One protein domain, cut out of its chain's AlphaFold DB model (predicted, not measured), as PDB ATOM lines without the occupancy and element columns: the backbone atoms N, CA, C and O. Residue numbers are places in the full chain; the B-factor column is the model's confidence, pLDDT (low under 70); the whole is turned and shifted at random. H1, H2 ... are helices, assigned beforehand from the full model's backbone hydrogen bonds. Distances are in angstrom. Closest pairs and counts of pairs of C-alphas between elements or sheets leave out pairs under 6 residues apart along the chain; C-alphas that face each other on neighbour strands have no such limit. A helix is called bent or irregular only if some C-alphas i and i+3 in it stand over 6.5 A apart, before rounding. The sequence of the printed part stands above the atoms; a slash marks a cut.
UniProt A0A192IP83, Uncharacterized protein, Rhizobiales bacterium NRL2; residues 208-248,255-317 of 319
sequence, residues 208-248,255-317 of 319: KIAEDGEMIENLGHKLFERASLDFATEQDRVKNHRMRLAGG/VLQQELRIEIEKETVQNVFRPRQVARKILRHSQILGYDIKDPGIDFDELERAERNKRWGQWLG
ATOM      1  N   LYS A 208     -40.286  -8.773  18.084       98.19
ATOM      2  CA  LYS A 208     -41.574  -8.219  17.653       98.19
ATOM      3  C   LYS A 208     -42.675  -8.365  18.698       98.19
ATOM      4  O   LYS A 208     -43.446  -7.427  18.847       98.19
ATOM      5  N   ILE A 209     -42.754  -9.493  19.406       98.00
ATOM      6  CA  ILE A 209     -43.706  -9.667  20.518       98.00
ATOM      7  C   ILE A 209     -43.450  -8.604  21.597       98.00
ATOM      8  O   ILE A 209     -44.394  -8.091  22.179       98.00
ATOM      9  N   ALA A 210     -42.183  -8.241  21.822       97.88
ATOM     10  CA  ALA A 210     -41.798  -7.200  22.775       97.88
ATOM     11  C   ALA A 210     -41.888  -5.769  22.213       97.88
ATOM     12  O   ALA A 210     -41.552  -4.828  22.925       97.88
ATOM     13  N   GLU A 211     -42.260  -5.610  20.939       97.62
ATOM     14  CA  GLU A 211     -42.218  -4.338  20.205       97.62
ATOM     15  C   GLU A 211     -40.844  -3.627  20.260       97.62
ATOM     16  O   GLU A 211     -40.745  -2.408  20.126       97.62
ATOM     17  N   ASP A 212     -39.752  -4.390  20.402       98.25
ATOM     18  CA  ASP A 212     -38.386  -3.861  20.497       98.25
ATOM     19  C   ASP A 212     -37.818  -3.575  19.096       98.25
ATOM     20  O   ASP A 212     -37.101  -4.388  18.496       98.25
ATOM     21  N   GLY A 213     -38.175  -2.405  18.557       97.69
ATOM     22  CA  GLY A 213     -37.705  -1.920  17.256       97.69
ATOM     23  C   GLY A 213     -36.180  -1.783  17.171       97.69
ATOM     24  O   GLY A 213     -35.595  -2.154  16.155       97.69
ATOM     25  N   GLU A 214     -35.526  -1.344  18.254       97.69
ATOM     26  CA  GLU A 214     -34.061  -1.223  18.333       97.69
ATOM     27  C   GLU A 214     -33.395  -2.596  18.166       97.69
ATOM     28  O   GLU A 214     -32.443  -2.766  17.397       97.69
ATOM     29  N   MET A 215     -33.915  -3.618  18.853       98.12
ATOM     30  CA  MET A 215     -33.405  -4.976  18.703       98.12
ATOM     31  C   MET A 215     -33.680  -5.520  17.300       98.12
ATOM     32  O   MET A 215     -32.786  -6.134  16.720       98.12
ATOM     33  N   ILE A 216     -34.869  -5.300  16.731       98.25
ATOM     34  CA  ILE A 216     -35.189  -5.715  15.355       98.25
ATOM     35  C   ILE A 216     -34.187  -5.120  14.358       98.25
ATOM     36  O   ILE A 216     -33.650  -5.858  13.526       98.25
ATOM     37  N   GLU A 217     -33.886  -3.826  14.474       97.00
ATOM     38  CA  GLU A 217     -32.902  -3.135  13.637       97.00
ATOM     39  C   GLU A 217     -31.499  -3.734  13.810       97.00
ATOM     40  O   GLU A 217     -30.862  -4.127  12.831       97.00
ATOM     41  N   ASN A 218     -31.042  -3.918  15.053       97.06
ATOM     42  CA  ASN A 218     -29.749  -4.540  15.358       97.06
ATOM     43  C   ASN A 218     -29.634  -5.971  14.794       97.06
ATOM     44  O   ASN A 218     -28.602  -6.355  14.234       97.06
ATOM     45  N   LEU A 219     -30.688  -6.780  14.921       97.62
ATOM     46  CA  LEU A 219     -30.733  -8.115  14.325       97.62
ATOM     47  C   LEU A 219     -30.698  -8.038  12.791       97.62
ATOM     48  O   LEU A 219     -30.019  -8.853  12.160       97.62
ATOM     49  N   GLY A 220     -31.394  -7.066  12.199       97.00
ATOM     50  CA  GLY A 220     -31.371  -6.775  10.766       97.00
ATOM     51  C   GLY A 220     -29.961  -6.455  10.277       97.00
ATOM     52  O   GLY A 220     -29.468  -7.133   9.376       97.00
ATOM     53  N   HIS A 221     -29.269  -5.518  10.930       96.06
ATOM     54  CA  HIS A 221     -27.889  -5.148  10.601       96.06
ATOM     55  C   HIS A 221     -26.949  -6.356  10.608       96.06
ATOM     56  O   HIS A 221     -26.279  -6.614   9.610       96.06
ATOM     57  N   LYS A 222     -26.964  -7.166  11.673       95.69
ATOM     58  CA  LYS A 222     -26.128  -8.376  11.761       95.69
ATOM     59  C   LYS A 222     -26.429  -9.401  10.668       95.69
ATOM     60  O   LYS A 222     -25.528 -10.097  10.197       95.69
ATOM     61  N   LEU A 223     -27.707  -9.565  10.320       96.50
ATOM     62  CA  LEU A 223     -28.119 -10.496   9.275       96.50
ATOM     63  C   LEU A 223     -27.640 -10.021   7.908       96.50
ATOM     64  O   LEU A 223     -27.069 -10.809   7.154       96.50
ATOM     65  N   PHE A 224     -27.881  -8.751   7.596       95.88
ATOM     66  CA  PHE A 224     -27.598  -8.198   6.284       95.88
ATOM     67  C   PHE A 224     -26.113  -7.968   6.045       95.88
ATOM     68  O   PHE A 224     -25.652  -8.297   4.962       95.88
ATOM     69  N   GLU A 225     -25.341  -7.572   7.060       94.12
ATOM     70  CA  GLU A 225     -23.874  -7.548   6.985       94.12
ATOM     71  C   GLU A 225     -23.321  -8.904   6.513       94.12
ATOM     72  O   GLU A 225     -22.461  -8.973   5.637       94.12
ATOM     73  N   ARG A 226     -23.870 -10.009   7.034       92.12
ATOM     74  CA  ARG A 226     -23.487 -11.364   6.612       92.12
ATOM     75  C   ARG A 226     -24.038 -11.759   5.250       92.12
ATOM     76  O   ARG A 226     -23.378 -12.487   4.518       92.12
ATOM     77  N   ALA A 227     -25.256 -11.340   4.921       93.56
ATOM     78  CA  ALA A 227     -25.869 -11.642   3.633       93.56
ATOM     79  C   ALA A 227     -25.188 -10.902   2.469       93.56
ATOM     80  O   ALA A 227     -25.198 -11.405   1.346       93.56
ATOM     81  N   SER A 228     -24.548  -9.766   2.749       93.00
ATOM     82  CA  SER A 228     -23.758  -8.981   1.798       93.00
ATOM     83  C   SER A 228     -22.347  -9.526   1.553       93.00
ATOM     84  O   SER A 228     -21.597  -8.919   0.793       93.00
ATOM     85  N   LEU A 229     -21.960 -10.654   2.166       90.69
ATOM     86  CA  LEU A 229     -20.671 -11.281   1.876       90.69
ATOM     87  C   LEU A 229     -20.604 -11.735   0.412       90.69
ATOM     88  O   LEU A 229     -21.527 -12.367  -0.111       90.69
ATOM     89  N   ASP A 230     -19.479 -11.420  -0.224       91.81
ATOM     90  CA  ASP A 230     -19.133 -11.851  -1.576       91.81
ATOM     91  C   ASP A 230     -18.520 -13.260  -1.569       91.81
ATOM     92  O   ASP A 230     -17.750 -13.623  -0.671       91.81
ATOM     93  N   PHE A 231     -18.844 -14.051  -2.595       89.69
ATOM     94  CA  PHE A 231     -18.415 -15.441  -2.682       89.69
ATOM     95  C   PHE A 231     -16.901 -15.586  -2.831       89.69
ATOM     96  O   PHE A 231     -16.308 -16.421  -2.148       89.69
ATOM     97  N   ALA A 232     -16.263 -14.784  -3.687       89.69
ATOM     98  CA  ALA A 232     -14.826 -14.894  -3.938       89.69
ATOM     99  C   ALA A 232     -14.018 -14.523  -2.685       89.69
ATOM    100  O   ALA A 232     -13.123 -15.263  -2.268       89.69
ATOM    101  N   THR A 233     -14.408 -13.428  -2.033       90.50
ATOM    102  CA  THR A 233     -13.786 -12.959  -0.788       90.50
ATOM    103  C   THR A 233     -13.911 -13.998   0.331       90.50
ATOM    104  O   THR A 233     -12.939 -14.293   1.035       90.50
ATOM    105  N   GLU A 234     -15.094 -14.596   0.488       91.25
ATOM    106  CA  GLU A 234     -15.316 -15.631   1.496       91.25
ATOM    107  C   GLU A 234     -14.559 -16.925   1.169       91.25
ATOM    108  O   GLU A 234     -13.993 -17.549   2.071       91.25
ATOM    109  N   GLN A 235     -14.470 -17.301  -0.110       89.81
ATOM    110  CA  GLN A 235     -13.722 -18.480  -0.541       89.81
ATOM    111  C   GLN A 235     -12.239 -18.368  -0.183       89.81
ATOM    112  O   GLN A 235     -11.659 -19.318   0.355       89.81
ATOM    113  N   ASP A 236     -11.631 -17.205  -0.422       88.88
ATOM    114  CA  ASP A 236     -10.245 -16.935  -0.042       88.88
ATOM    115  C   ASP A 236     -10.063 -16.954   1.479       88.88
ATOM    116  O   ASP A 236      -9.088 -17.525   1.987       88.88
ATOM    117  N   ARG A 237     -11.023 -16.409   2.238       91.12
ATOM    118  CA  ARG A 237     -11.005 -16.451   3.708       91.12
ATOM    119  C   ARG A 237     -11.037 -17.885   4.238       91.12
ATOM    120  O   ARG A 237     -10.196 -18.244   5.072       91.12
ATOM    121  N   VAL A 238     -11.966 -18.707   3.748       89.19
ATOM    122  CA  VAL A 238     -12.114 -20.120   4.136       89.19
ATOM    123  C   VAL A 238     -10.873 -20.913   3.734       89.19
ATOM    124  O   VAL A 238     -10.316 -21.643   4.558       89.19
ATOM    125  N   LYS A 239     -10.371 -20.718   2.510       87.31
ATOM    126  CA  LYS A 239      -9.129 -21.338   2.029       87.31
ATOM    127  C   LYS A 239      -7.953 -21.015   2.951       87.31
ATOM    128  O   LYS A 239      -7.288 -21.930   3.432       87.31
ATOM    129  N   ASN A 240      -7.728 -19.739   3.263       85.69
ATOM    130  CA  ASN A 240      -6.646 -19.306   4.151       85.69
ATOM    131  C   ASN A 240      -6.807 -19.845   5.580       85.69
ATOM    132  O   ASN A 240      -5.821 -20.165   6.247       85.69
ATOM    133  N   HIS A 241      -8.038 -19.959   6.081       85.50
ATOM    134  CA  HIS A 241      -8.306 -20.572   7.379       85.50
ATOM    135  C   HIS A 241      -7.966 -22.069   7.389       85.50
ATOM    136  O   HIS A 241      -7.200 -22.515   8.245       85.50
ATOM    137  N   ARG A 242      -8.454 -22.825   6.402       82.00
ATOM    138  CA  ARG A 242      -8.211 -24.268   6.274       82.00
ATOM    139  C   ARG A 242      -6.733 -24.593   6.065       82.00
ATOM    140  O   ARG A 242      -6.217 -25.500   6.712       82.00
ATOM    141  N   MET A 243      -6.027 -23.807   5.249       78.88
ATOM    142  CA  MET A 243      -4.580 -23.956   5.049       78.88
ATOM    143  C   MET A 243      -3.786 -23.734   6.344       78.88
ATOM    144  O   MET A 243      -2.848 -24.477   6.614       78.88
ATOM    145  N   ARG A 244      -4.181 -22.762   7.182       79.12
ATOM    146  CA  ARG A 244      -3.556 -22.557   8.502       79.12
ATOM    147  C   ARG A 244      -3.773 -23.743   9.439       79.12
ATOM    148  O   ARG A 244      -2.834 -24.141  10.118       79.12
ATOM    149  N   LEU A 245      -4.977 -24.317   9.463       76.06
ATOM    150  CA  LEU A 245      -5.271 -25.502  10.277       76.06
ATOM    151  C   LEU A 245      -4.485 -26.735   9.808       76.06
ATOM    152  O   LEU A 245      -4.001 -27.501  10.636       76.06
ATOM    153  N   ALA A 246      -4.303 -26.895   8.495       68.12
ATOM    154  CA  ALA A 246      -3.518 -27.982   7.909       68.12
ATOM    155  C   ALA A 246      -1.993 -27.822   8.090       68.12
ATOM    156  O   ALA A 246      -1.265 -28.806   7.968       68.12
ATOM    157  N   GLY A 247      -1.505 -26.611   8.380       59.06
ATOM    158  CA  GLY A 247      -0.091 -26.306   8.643       59.06
ATOM    159  C   GLY A 247       0.316 -26.327  10.123       59.06
ATOM    160  O   GLY A 247       1.442 -25.949  10.443       59.06
ATOM    161  N   GLY A 248      -0.582 -26.722  11.034       55.09
ATOM    162  CA  GLY A 248      -0.285 -26.834  12.464       55.09
ATOM    163  C   GLY A 248       0.665 -28.002  12.793       55.09
ATOM    164  O   GLY A 248       0.742 -28.971  12.033       55.09
ATOM    165  N   VAL A 255      -4.448 -34.568   2.953       55.19
ATOM    166  CA  VAL A 255      -5.827 -34.408   2.490       55.19
ATOM    167  C   VAL A 255      -5.749 -34.386   0.968       55.19
ATOM    168  O   VAL A 255      -5.006 -33.578   0.399       55.19
ATOM    169  N   LEU A 256      -6.464 -35.296   0.303       60.84
ATOM    170  CA  LEU A 256      -6.568 -35.285  -1.152       60.84
ATOM    171  C   LEU A 256      -7.019 -33.879  -1.556       60.84
ATOM    172  O   LEU A 256      -8.049 -33.400  -1.082       60.84
ATOM    173  N   GLN A 257      -6.248 -33.192  -2.408       71.81
ATOM    174  CA  GLN A 257      -6.502 -31.789  -2.782       71.81
ATOM    175  C   GLN A 257      -7.959 -31.542  -3.219       71.81
ATOM    176  O   GLN A 257      -8.492 -30.445  -3.056       71.81
ATOM    177  N   GLN A 258      -8.616 -32.580  -3.744       78.44
ATOM    178  CA  GLN A 258     -10.015 -32.566  -4.144       78.44
ATOM    179  C   GLN A 258     -11.001 -32.523  -2.964       78.44
ATOM    180  O   GLN A 258     -11.953 -31.748  -3.025       78.44
ATOM    181  N   GLU A 259     -10.785 -33.289  -1.892       82.12
ATOM    182  CA  GLU A 259     -11.640 -33.269  -0.694       82.12
ATOM    183  C   GLU A 259     -11.561 -31.914   0.006       82.12
ATOM    184  O   GLU A 259     -12.590 -31.299   0.284       82.12
ATOM    185  N   LEU A 260     -10.345 -31.381   0.168       82.69
ATOM    186  CA  LEU A 260     -10.137 -30.047   0.733       82.69
ATOM    187  C   LEU A 260     -10.844 -28.967  -0.099       82.69
ATOM    188  O   LEU A 260     -11.483 -28.071   0.451       82.69
ATOM    189  N   ARG A 261     -10.769 -29.060  -1.432       85.00
ATOM    190  CA  ARG A 261     -11.481 -28.143  -2.331       85.00
ATOM    191  C   ARG A 261     -12.997 -28.250  -2.158       85.00
ATOM    192  O   ARG A 261     -13.662 -27.217  -2.128       85.00
ATOM    193  N   ILE A 262     -13.533 -29.467  -2.033       89.19
ATOM    194  CA  ILE A 262     -14.964 -29.702  -1.795       89.19
ATOM    195  C   ILE A 262     -15.403 -29.087  -0.461       89.19
ATOM    196  O   ILE A 262     -16.453 -28.446  -0.419       89.19
ATOM    197  N   GLU A 263     -14.619 -29.256   0.606       88.88
ATOM    198  CA  GLU A 263     -14.919 -28.681   1.923       88.88
ATOM    199  C   GLU A 263     -14.895 -27.154   1.914       88.88
ATOM    200  O   GLU A 263     -15.839 -26.538   2.409       88.88
ATOM    201  N   ILE A 264     -13.861 -26.549   1.314       89.25
ATOM    202  CA  ILE A 264     -13.756 -25.090   1.172       89.25
ATOM    203  C   ILE A 264     -14.975 -24.552   0.426       89.25
ATOM    204  O   ILE A 264     -15.613 -23.604   0.876       89.25
ATOM    205  N   GLU A 265     -15.326 -25.170  -0.701       92.06
ATOM    206  CA  GLU A 265     -16.471 -24.759  -1.510       92.06
ATOM    207  C   GLU A 265     -17.789 -24.900  -0.731       92.06
ATOM    208  O   GLU A 265     -18.596 -23.974  -0.726       92.06
ATOM    209  N   LYS A 266     -17.986 -26.013  -0.013       93.38
ATOM    210  CA  LYS A 266     -19.178 -26.243   0.813       93.38
ATOM    211  C   LYS A 266     -19.315 -25.210   1.925       93.38
ATOM    212  O   LYS A 266     -20.399 -24.663   2.114       93.38
ATOM    213  N   GLU A 267     -18.239 -24.953   2.662       92.69
ATOM    214  CA  GLU A 267     -18.231 -23.970   3.746       92.69
ATOM    215  C   GLU A 267     -18.471 -22.553   3.206       92.69
ATOM    216  O   GLU A 267     -19.291 -21.828   3.762       92.69
ATOM    217  N   THR A 268     -17.867 -22.199   2.067       92.06
ATOM    218  CA  THR A 268     -18.098 -20.908   1.391       92.06
ATOM    219  C   THR A 268     -19.568 -20.746   1.000       92.06
ATOM    220  O   THR A 268     -20.199 -19.753   1.358       92.06
ATOM    221  N   VAL A 269     -20.148 -21.752   0.332       93.25
ATOM    222  CA  VAL A 269     -21.572 -21.768  -0.047       93.25
ATOM    223  C   VAL A 269     -22.461 -21.570   1.180       93.25
ATOM    224  O   VAL A 269     -23.394 -20.768   1.152       93.25
ATOM    225  N   GLN A 270     -22.166 -22.263   2.280       92.69
ATOM    226  CA  GLN A 270     -22.942 -22.144   3.513       92.69
ATOM    227  C   GLN A 270     -22.764 -20.785   4.200       92.69
ATOM    228  O   GLN A 270     -23.737 -20.266   4.742       92.69
ATOM    229  N   ASN A 271     -21.570 -20.195   4.168       92.50
ATOM    230  CA  ASN A 271     -21.298 -18.901   4.792       92.50
ATOM    231  C   ASN A 271     -21.898 -17.727   4.010       92.50
ATOM    232  O   ASN A 271     -22.303 -16.751   4.636       92.50
ATOM    233  N   VAL A 272     -22.002 -17.830   2.683       93.12
ATOM    234  CA  VAL A 272     -22.532 -16.764   1.810       93.12
ATOM    235  C   VAL A 272     -24.040 -16.899   1.623       93.12
ATOM    236  O   VAL A 272     -24.808 -15.980   1.910       93.12
ATOM    237  N   PHE A 273     -24.501 -18.065   1.172       94.88
ATOM    238  CA  PHE A 273     -25.880 -18.206   0.710       94.88
ATOM    239  C   PHE A 273     -26.863 -18.514   1.838       94.88
ATOM    240  O   PHE A 273     -28.020 -18.105   1.752       94.88
ATOM    241  N   ARG A 274     -26.442 -19.152   2.942       93.38
ATOM    242  CA  ARG A 274     -27.353 -19.394   4.077       93.38
ATOM    243  C   ARG A 274     -27.816 -18.089   4.739       93.38
ATOM    244  O   ARG A 274     -29.015 -17.980   5.004       93.38
ATOM    245  N   PRO A 275     -26.952 -17.082   4.992       94.44
ATOM    246  CA  PRO A 275     -27.420 -15.764   5.413       94.44
ATOM    247  C   PRO A 275     -28.388 -15.116   4.431       94.44
ATOM    248  O   PRO A 275     -29.405 -14.597   4.878       94.44
ATOM    249  N   ARG A 276     -28.153 -15.222   3.118       95.69
ATOM    250  CA  ARG A 276     -29.087 -14.701   2.106       95.69
ATOM    251  C   ARG A 276     -30.440 -15.419   2.125       95.69
ATOM    252  O   ARG A 276     -31.470 -14.758   2.061       95.69
ATOM    253  N   GLN A 277     -30.477 -16.743   2.311       95.25
ATOM    254  CA  GLN A 277     -31.739 -17.480   2.490       95.25
ATOM    255  C   GLN A 277     -32.523 -16.976   3.705       95.25
ATOM    256  O   GLN A 277     -33.741 -16.793   3.632       95.25
ATOM    257  N   VAL A 278     -31.826 -16.736   4.819       95.62
ATOM    258  CA  VAL A 278     -32.446 -16.184   6.026       95.62
ATOM    259  C   VAL A 278     -32.885 -14.738   5.788       95.62
ATOM    260  O   VAL A 278     -34.016 -14.417   6.124       95.62
ATOM    261  N   ALA A 279     -32.079 -13.896   5.139       96.75
ATOM    262  CA  ALA A 279     -32.435 -12.522   4.778       96.75
ATOM    263  C   ALA A 279     -33.702 -12.458   3.915       96.75
ATOM    264  O   ALA A 279     -34.659 -11.785   4.299       96.75
ATOM    265  N   ARG A 280     -33.770 -13.241   2.827       96.44
ATOM    266  CA  ARG A 280     -34.965 -13.366   1.968       96.44
ATOM    267  C   ARG A 280     -36.199 -13.740   2.787       96.44
ATOM    268  O   ARG A 280     -37.277 -13.177   2.612       96.44
ATOM    269  N   LYS A 281     -36.033 -14.678   3.725       96.25
ATOM    270  CA  LYS A 281     -37.099 -15.115   4.630       96.25
ATOM    271  C   LYS A 281     -37.532 -14.006   5.595       96.25
ATOM    272  O   LYS A 281     -38.727 -13.763   5.720       96.25
ATOM    273  N   ILE A 282     -36.595 -13.310   6.237       97.44
ATOM    274  CA  ILE A 282     -36.895 -12.221   7.178       97.44
ATOM    275  C   ILE A 282     -37.552 -11.027   6.478       97.44
ATOM    276  O   ILE A 282     -38.484 -10.460   7.039       97.44
ATOM    277  N   LEU A 283     -37.159 -10.689   5.248       97.06
ATOM    278  CA  LEU A 283     -37.832  -9.651   4.459       97.06
ATOM    279  C   LEU A 283     -39.297 -10.013   4.181       97.06
ATOM    280  O   LEU A 283     -40.187  -9.185   4.369       97.06
ATOM    281  N   ARG A 284     -39.582 -11.279   3.847       96.50
ATOM    282  CA  ARG A 284     -40.966 -11.766   3.744       96.50
ATOM    283  C   ARG A 284     -41.700 -11.693   5.086       96.50
ATOM    284  O   ARG A 284     -42.861 -11.301   5.130       96.50
ATOM    285  N   HIS A 285     -41.041 -12.060   6.185       97.06
ATOM    286  CA  HIS A 285     -41.638 -11.957   7.520       97.06
ATOM    287  C   HIS A 285     -41.951 -10.497   7.876       97.06
ATOM    288  O   HIS A 285     -43.010 -10.239   8.436       97.06
ATOM    289  N   SER A 286     -41.081  -9.555   7.497       96.25
ATOM    290  CA  SER A 286     -41.266  -8.112   7.688       96.25
ATOM    291  C   SER A 286     -42.558  -7.619   7.037       96.25
ATOM    292  O   SER A 286     -43.306  -6.881   7.666       96.25
ATOM    293  N   GLN A 287     -42.885  -8.104   5.835       96.12
ATOM    294  CA  GLN A 287     -44.140  -7.775   5.144       96.12
ATOM    295  C   GLN A 287     -45.390  -8.326   5.857       96.12
ATOM    296  O   GLN A 287     -46.455  -7.725   5.776       96.12
ATOM    297  N   ILE A 288     -45.276  -9.470   6.542       97.12
ATOM    298  CA  ILE A 288     -46.408 -10.159   7.192       97.12
ATOM    299  C   ILE A 288     -46.636  -9.667   8.630       97.12
ATOM    300  O   ILE A 288     -47.778  -9.554   9.082       97.12
ATOM    301  N   LEU A 289     -45.551  -9.443   9.372       96.56
ATOM    302  CA  LEU A 289     -45.573  -9.100  10.796       96.56
ATOM    303  C   LEU A 289     -45.255  -7.623  11.067       96.56
ATOM    304  O   LEU A 289     -45.370  -7.195  12.212       96.56
ATOM    305  N   GLY A 290     -44.877  -6.846  10.047       95.69
ATOM    306  CA  GLY A 290     -44.563  -5.423  10.181       95.69
ATOM    307  C   GLY A 290     -43.309  -5.196  11.022       95.69
ATOM    308  O   GLY A 290     -43.399  -4.655  12.123       95.69
ATOM    309  N   TYR A 291     -42.154  -5.680  10.552       92.44
ATOM    310  CA  TYR A 291     -40.863  -5.389  11.199       92.44
ATOM    311  C   TYR A 291     -40.255  -4.057  10.741       92.44
ATOM    312  O   TYR A 291     -39.254  -3.638  11.306       92.44
ATOM    313  N   ASP A 292     -40.794  -3.453   9.678       91.88
ATOM    314  CA  ASP A 292     -40.271  -2.245   9.018       91.88
ATOM    315  C   ASP A 292     -38.828  -2.366   8.498       91.88
ATOM    316  O   ASP A 292     -38.165  -1.382   8.168       91.88
ATOM    317  N   ILE A 293     -38.352  -3.601   8.330       92.62
ATOM    318  CA  ILE A 293     -37.052  -3.899   7.734       92.62
ATOM    319  C   ILE A 293     -37.144  -3.758   6.214       92.62
ATOM    320  O   ILE A 293     -37.986  -4.405   5.581       92.62
ATOM    321  N   LYS A 294     -36.233  -2.971   5.635       90.00
ATOM    322  CA  LYS A 294     -36.054  -2.818   4.185       90.00
ATOM    323  C   LYS A 294     -34.883  -3.660   3.689       90.00
ATOM    324  O   LYS A 294     -33.933  -3.908   4.425       90.00
ATOM    325  N   ASP A 295     -34.964  -4.084   2.433       90.81
ATOM    326  CA  ASP A 295     -33.856  -4.741   1.747       90.81
ATOM    327  C   ASP A 295     -32.730  -3.722   1.490       90.81
ATOM    328  O   ASP A 295     -32.989  -2.704   0.843       90.81
ATOM    329  N   PRO A 296     -31.499  -3.956   1.981       91.19
ATOM    330  CA  PRO A 296     -30.368  -3.073   1.716       91.19
ATOM    331  C   PRO A 296     -29.756  -3.257   0.315       91.19
ATOM    332  O   PRO A 296     -28.715  -2.668   0.034       91.19
ATOM    333  N   GLY A 297     -30.373  -4.057  -0.562       91.12
ATOM    334  CA  GLY A 297     -29.905  -4.326  -1.923       91.12
ATOM    335  C   GLY A 297     -29.178  -5.664  -2.048       91.12
ATOM    336  O   GLY A 297     -28.151  -5.746  -2.719       91.12
ATOM    337  N   ILE A 298     -29.664  -6.704  -1.365       91.00
ATOM    338  CA  ILE A 298     -29.062  -8.042  -1.426       91.00
ATOM    339  C   ILE A 298     -29.345  -8.681  -2.789       91.00
ATOM    340  O   ILE A 298     -30.494  -8.795  -3.210       91.00
ATOM    341  N   ASP A 299     -28.296  -9.179  -3.449       87.31
ATOM    342  CA  ASP A 299     -28.430  -9.967  -4.676       87.31
ATOM    343  C   ASP A 299     -28.984 -11.370  -4.360       87.31
ATOM    344  O   ASP A 299     -28.268 -12.285  -3.918       87.31
ATOM    345  N   PHE A 300     -30.289 -11.529  -4.587       93.31
ATOM    346  CA  PHE A 300     -30.976 -12.813  -4.505       93.31
ATOM    347  C   PHE A 300     -30.892 -13.639  -5.798       93.31
ATOM    348  O   PHE A 300     -31.121 -14.846  -5.728       93.31
ATOM    349  N   ASP A 301     -30.491 -13.068  -6.935       92.44
ATOM    350  CA  ASP A 301     -30.343 -13.807  -8.199       92.44
ATOM    351  C   ASP A 301     -29.169 -14.791  -8.120       92.44
ATOM    352  O   ASP A 301     -29.233 -15.922  -8.616       92.44
ATOM    353  N   GLU A 302     -28.074 -14.399  -7.466       89.81
ATOM    354  CA  GLU A 302     -26.970 -15.316  -7.168       89.81
ATOM    355  C   GLU A 302     -27.410 -16.451  -6.229       89.81
ATOM    356  O   GLU A 302     -27.064 -17.613  -6.465       89.81
ATOM    357  N   LEU A 303     -28.237 -16.145  -5.223       93.25
ATOM    358  CA  LEU A 303     -28.820 -17.167  -4.352       93.25
ATOM    359  C   LEU A 303     -29.700 -18.139  -5.151       93.25
ATOM    360  O   LEU A 303     -29.568 -19.349  -4.986       93.25
ATOM    361  N   GLU A 304     -30.567 -17.648  -6.035       94.19
ATOM    362  CA  GLU A 304     -31.419 -18.511  -6.860       94.19
ATOM    363  C   GLU A 304     -30.604 -19.421  -7.784       94.19
ATOM    364  O   GLU A 304     -30.921 -20.606  -7.938       94.19
ATOM    365  N   ARG A 305     -29.522 -18.902  -8.378       93.44
ATOM    366  CA  ARG A 305     -28.586 -19.713  -9.171       93.44
ATOM    367  C   ARG A 305     -27.915 -20.789  -8.316       93.44
ATOM    368  O   ARG A 305     -27.805 -21.930  -8.769       93.44
ATOM    369  N   ALA A 306     -27.514 -20.454  -7.089       91.56
ATOM    370  CA  ALA A 306     -26.937 -21.405  -6.143       91.56
ATOM    371  C   ALA A 306     -27.936 -22.498  -5.728       91.56
ATOM    372  O   ALA A 306     -27.567 -23.671  -5.666       91.56
ATOM    373  N   GLU A 307     -29.203 -22.145  -5.504       93.50
ATOM    374  CA  GLU A 307     -30.269 -23.092  -5.152       93.50
ATOM    375  C   GLU A 307     -30.591 -24.061  -6.302       93.50
ATOM    376  O   GLU A 307     -30.838 -25.237  -6.048       93.50
ATOM    377  N   ARG A 308     -30.523 -23.608  -7.564       94.44
ATOM    378  CA  ARG A 308     -30.731 -24.456  -8.758       94.44
ATOM    379  C   ARG A 308     -29.521 -25.327  -9.113       94.44
ATOM    380  O   ARG A 308     -29.649 -26.290  -9.871       94.44
ATOM    381  N   ASN A 309     -28.332 -25.001  -8.606       94.38
ATOM    382  CA  ASN A 309     -27.149 -25.826  -8.810       94.38
ATOM    383  C   ASN A 309     -27.286 -27.127  -8.008       94.38
ATOM    384  O   ASN A 309     -27.359 -27.097  -6.786       94.38
ATOM    385  N   LYS A 310     -27.243 -28.286  -8.678       92.44
ATOM    386  CA  LYS A 310     -27.448 -29.604  -8.045       92.44
ATOM    387  C   LYS A 310     -26.597 -29.833  -6.787       92.44
ATOM    388  O   LYS A 310     -27.071 -30.419  -5.820       92.44
ATOM    389  N   ARG A 311     -25.333 -29.402  -6.801       92.12
ATOM    390  CA  ARG A 311     -24.393 -29.633  -5.696       92.12
ATOM    391  C   ARG A 311     -24.574 -28.609  -4.580       92.12
ATOM    392  O   ARG A 311     -24.622 -28.989  -3.414       92.12
ATOM    393  N   TRP A 312     -24.675 -27.329  -4.926       92.81
ATOM    394  CA  TRP A 312     -24.827 -26.266  -3.929       92.81
ATOM    395  C   TRP A 312     -26.220 -26.281  -3.304       92.81
ATOM    396  O   TRP A 312     -26.327 -26.189  -2.084       92.81
ATOM    397  N   GLY A 313     -27.264 -26.516  -4.099       91.31
ATOM    398  CA  GLY A 313     -28.632 -26.720  -3.636       91.31
ATOM    399  C   GLY A 313     -28.712 -27.815  -2.573       91.31
ATOM    400  O   GLY A 313     -29.212 -27.562  -1.479       91.31
ATOM    401  N   GLN A 314     -28.072 -28.969  -2.807       92.69
ATOM    402  CA  GLN A 314     -27.985 -30.040  -1.806       92.69
ATOM    403  C   GLN A 314     -27.331 -29.571  -0.493       92.69
ATOM    404  O   GLN A 314     -27.796 -29.921   0.592       92.69
ATOM    405  N   TRP A 315     -26.260 -28.775  -0.556       93.19
ATOM    406  CA  TRP A 315     -25.591 -28.250   0.644       93.19
ATOM    407  C   TRP A 315     -26.381 -27.169   1.378       93.19
ATOM    408  O   TRP A 315     -26.201 -27.002   2.589       93.19
ATOM    409  N   LEU A 316     -27.234 -26.452   0.651       90.25
ATOM    410  CA  LEU A 316     -28.157 -25.448   1.171       90.25
ATOM    411  C   LEU A 316     -29.481 -26.058   1.650       90.25
ATOM    412  O   LEU A 316     -30.286 -25.362   2.265       90.25
ATOM    413  N   GLY A 317     -29.713 -27.349   1.394       88.50
ATOM    414  CA  GLY A 317     -30.990 -28.003   1.672       88.50
ATOM    415  C   GLY A 317     -32.121 -27.542   0.746       88.50
ATOM    416  O   GLY A 317     -33.290 -27.712   1.094       88.50
TER     417      GLY A 317
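Overview. This is residues 208 to 248 and 255 to 317 of the 319 residues of an uncharacterized protein of Rhizobiales bacterium NRL2 (UniProt A0A192IP83). One long helix, H3, runs the length of the domain, and the other four helices meet it near its middle. H1 and H2 make a wide V with its corner at the middle of H3 and its free ends splayed away from it, while the short helices H4 and H5, joined at a corner, pack on H3 apart from that V. The printed part has 104 residues with five named helices, in the order H1 to H5, and no named strand; the class is all helix. The whole is loose, with a radius of gyration of the C-alphas of 16.4 A, and elongated, spanning 51 by 32 by 22 A.

Along the chain. H3, residues 257 to 289, is 47.2 A long, from C-alpha 257 at (-6.502, -31.789, -2.782) to C-alpha 289 at (-45.573, -9.100, 10.796). It is neither bent nor irregular, but only just: C-alphas 272 and 275 are 6.2 A apart. H1, residues 213 to 227, is 20.5 A long and begins at (-37.705, -1.920, 17.256); H2, residues 231 to 246, is 22.2 A. H4 is residues 300 to 308 and H5 residues 310 to 316.

Arrangement. The hub H3 touches the other four helices, and the packing is mostly crossed: of these four pairs, 1 is at a shallow tilt, that of H1 and H3. Residues 223 to 227 of H1 touch it at a shallow tilt of 31 degrees, opposite ways, closest at the C-alphas of Ala 227 and Arg 276, 4.7 A. H2 touches it at a steep tilt of 47 degrees, closest at Gln 235 and Thr 268, 5.4 A between C-alphas. H4 touches it at 56 degrees, a steep tilt, with the C-alphas of Phe 273 and Leu 303 closest, 5.9 A. H5 touches it at a steep 62 degrees, the same way, with the C-alphas of Gln 270 and Leu 316 closest, 6.6 A. H4 and H5 touch only at the corner, closest at the C-alphas of Glu 307 and Gly 313, 4.3 A. H1 and H2 are apart from each other and from H4 and H5. Every O i to N i+4 pair is within hydrogen-bond range in H2, H4 and H5, against 10 of 11 in H1 and 27 of 29 in H3.

Size, cuts and confidence. The C-alphas of Glu 211 and Leu 256, the two farthest apart, are 51.8 A apart. Residues 249 to 254 are not printed, and C-alphas 248 and 255 stand 13.7 A apart across the cut. Of the links printed whole, none is long. Residues 246 to 248 and 255 to 256 have pLDDT under 70.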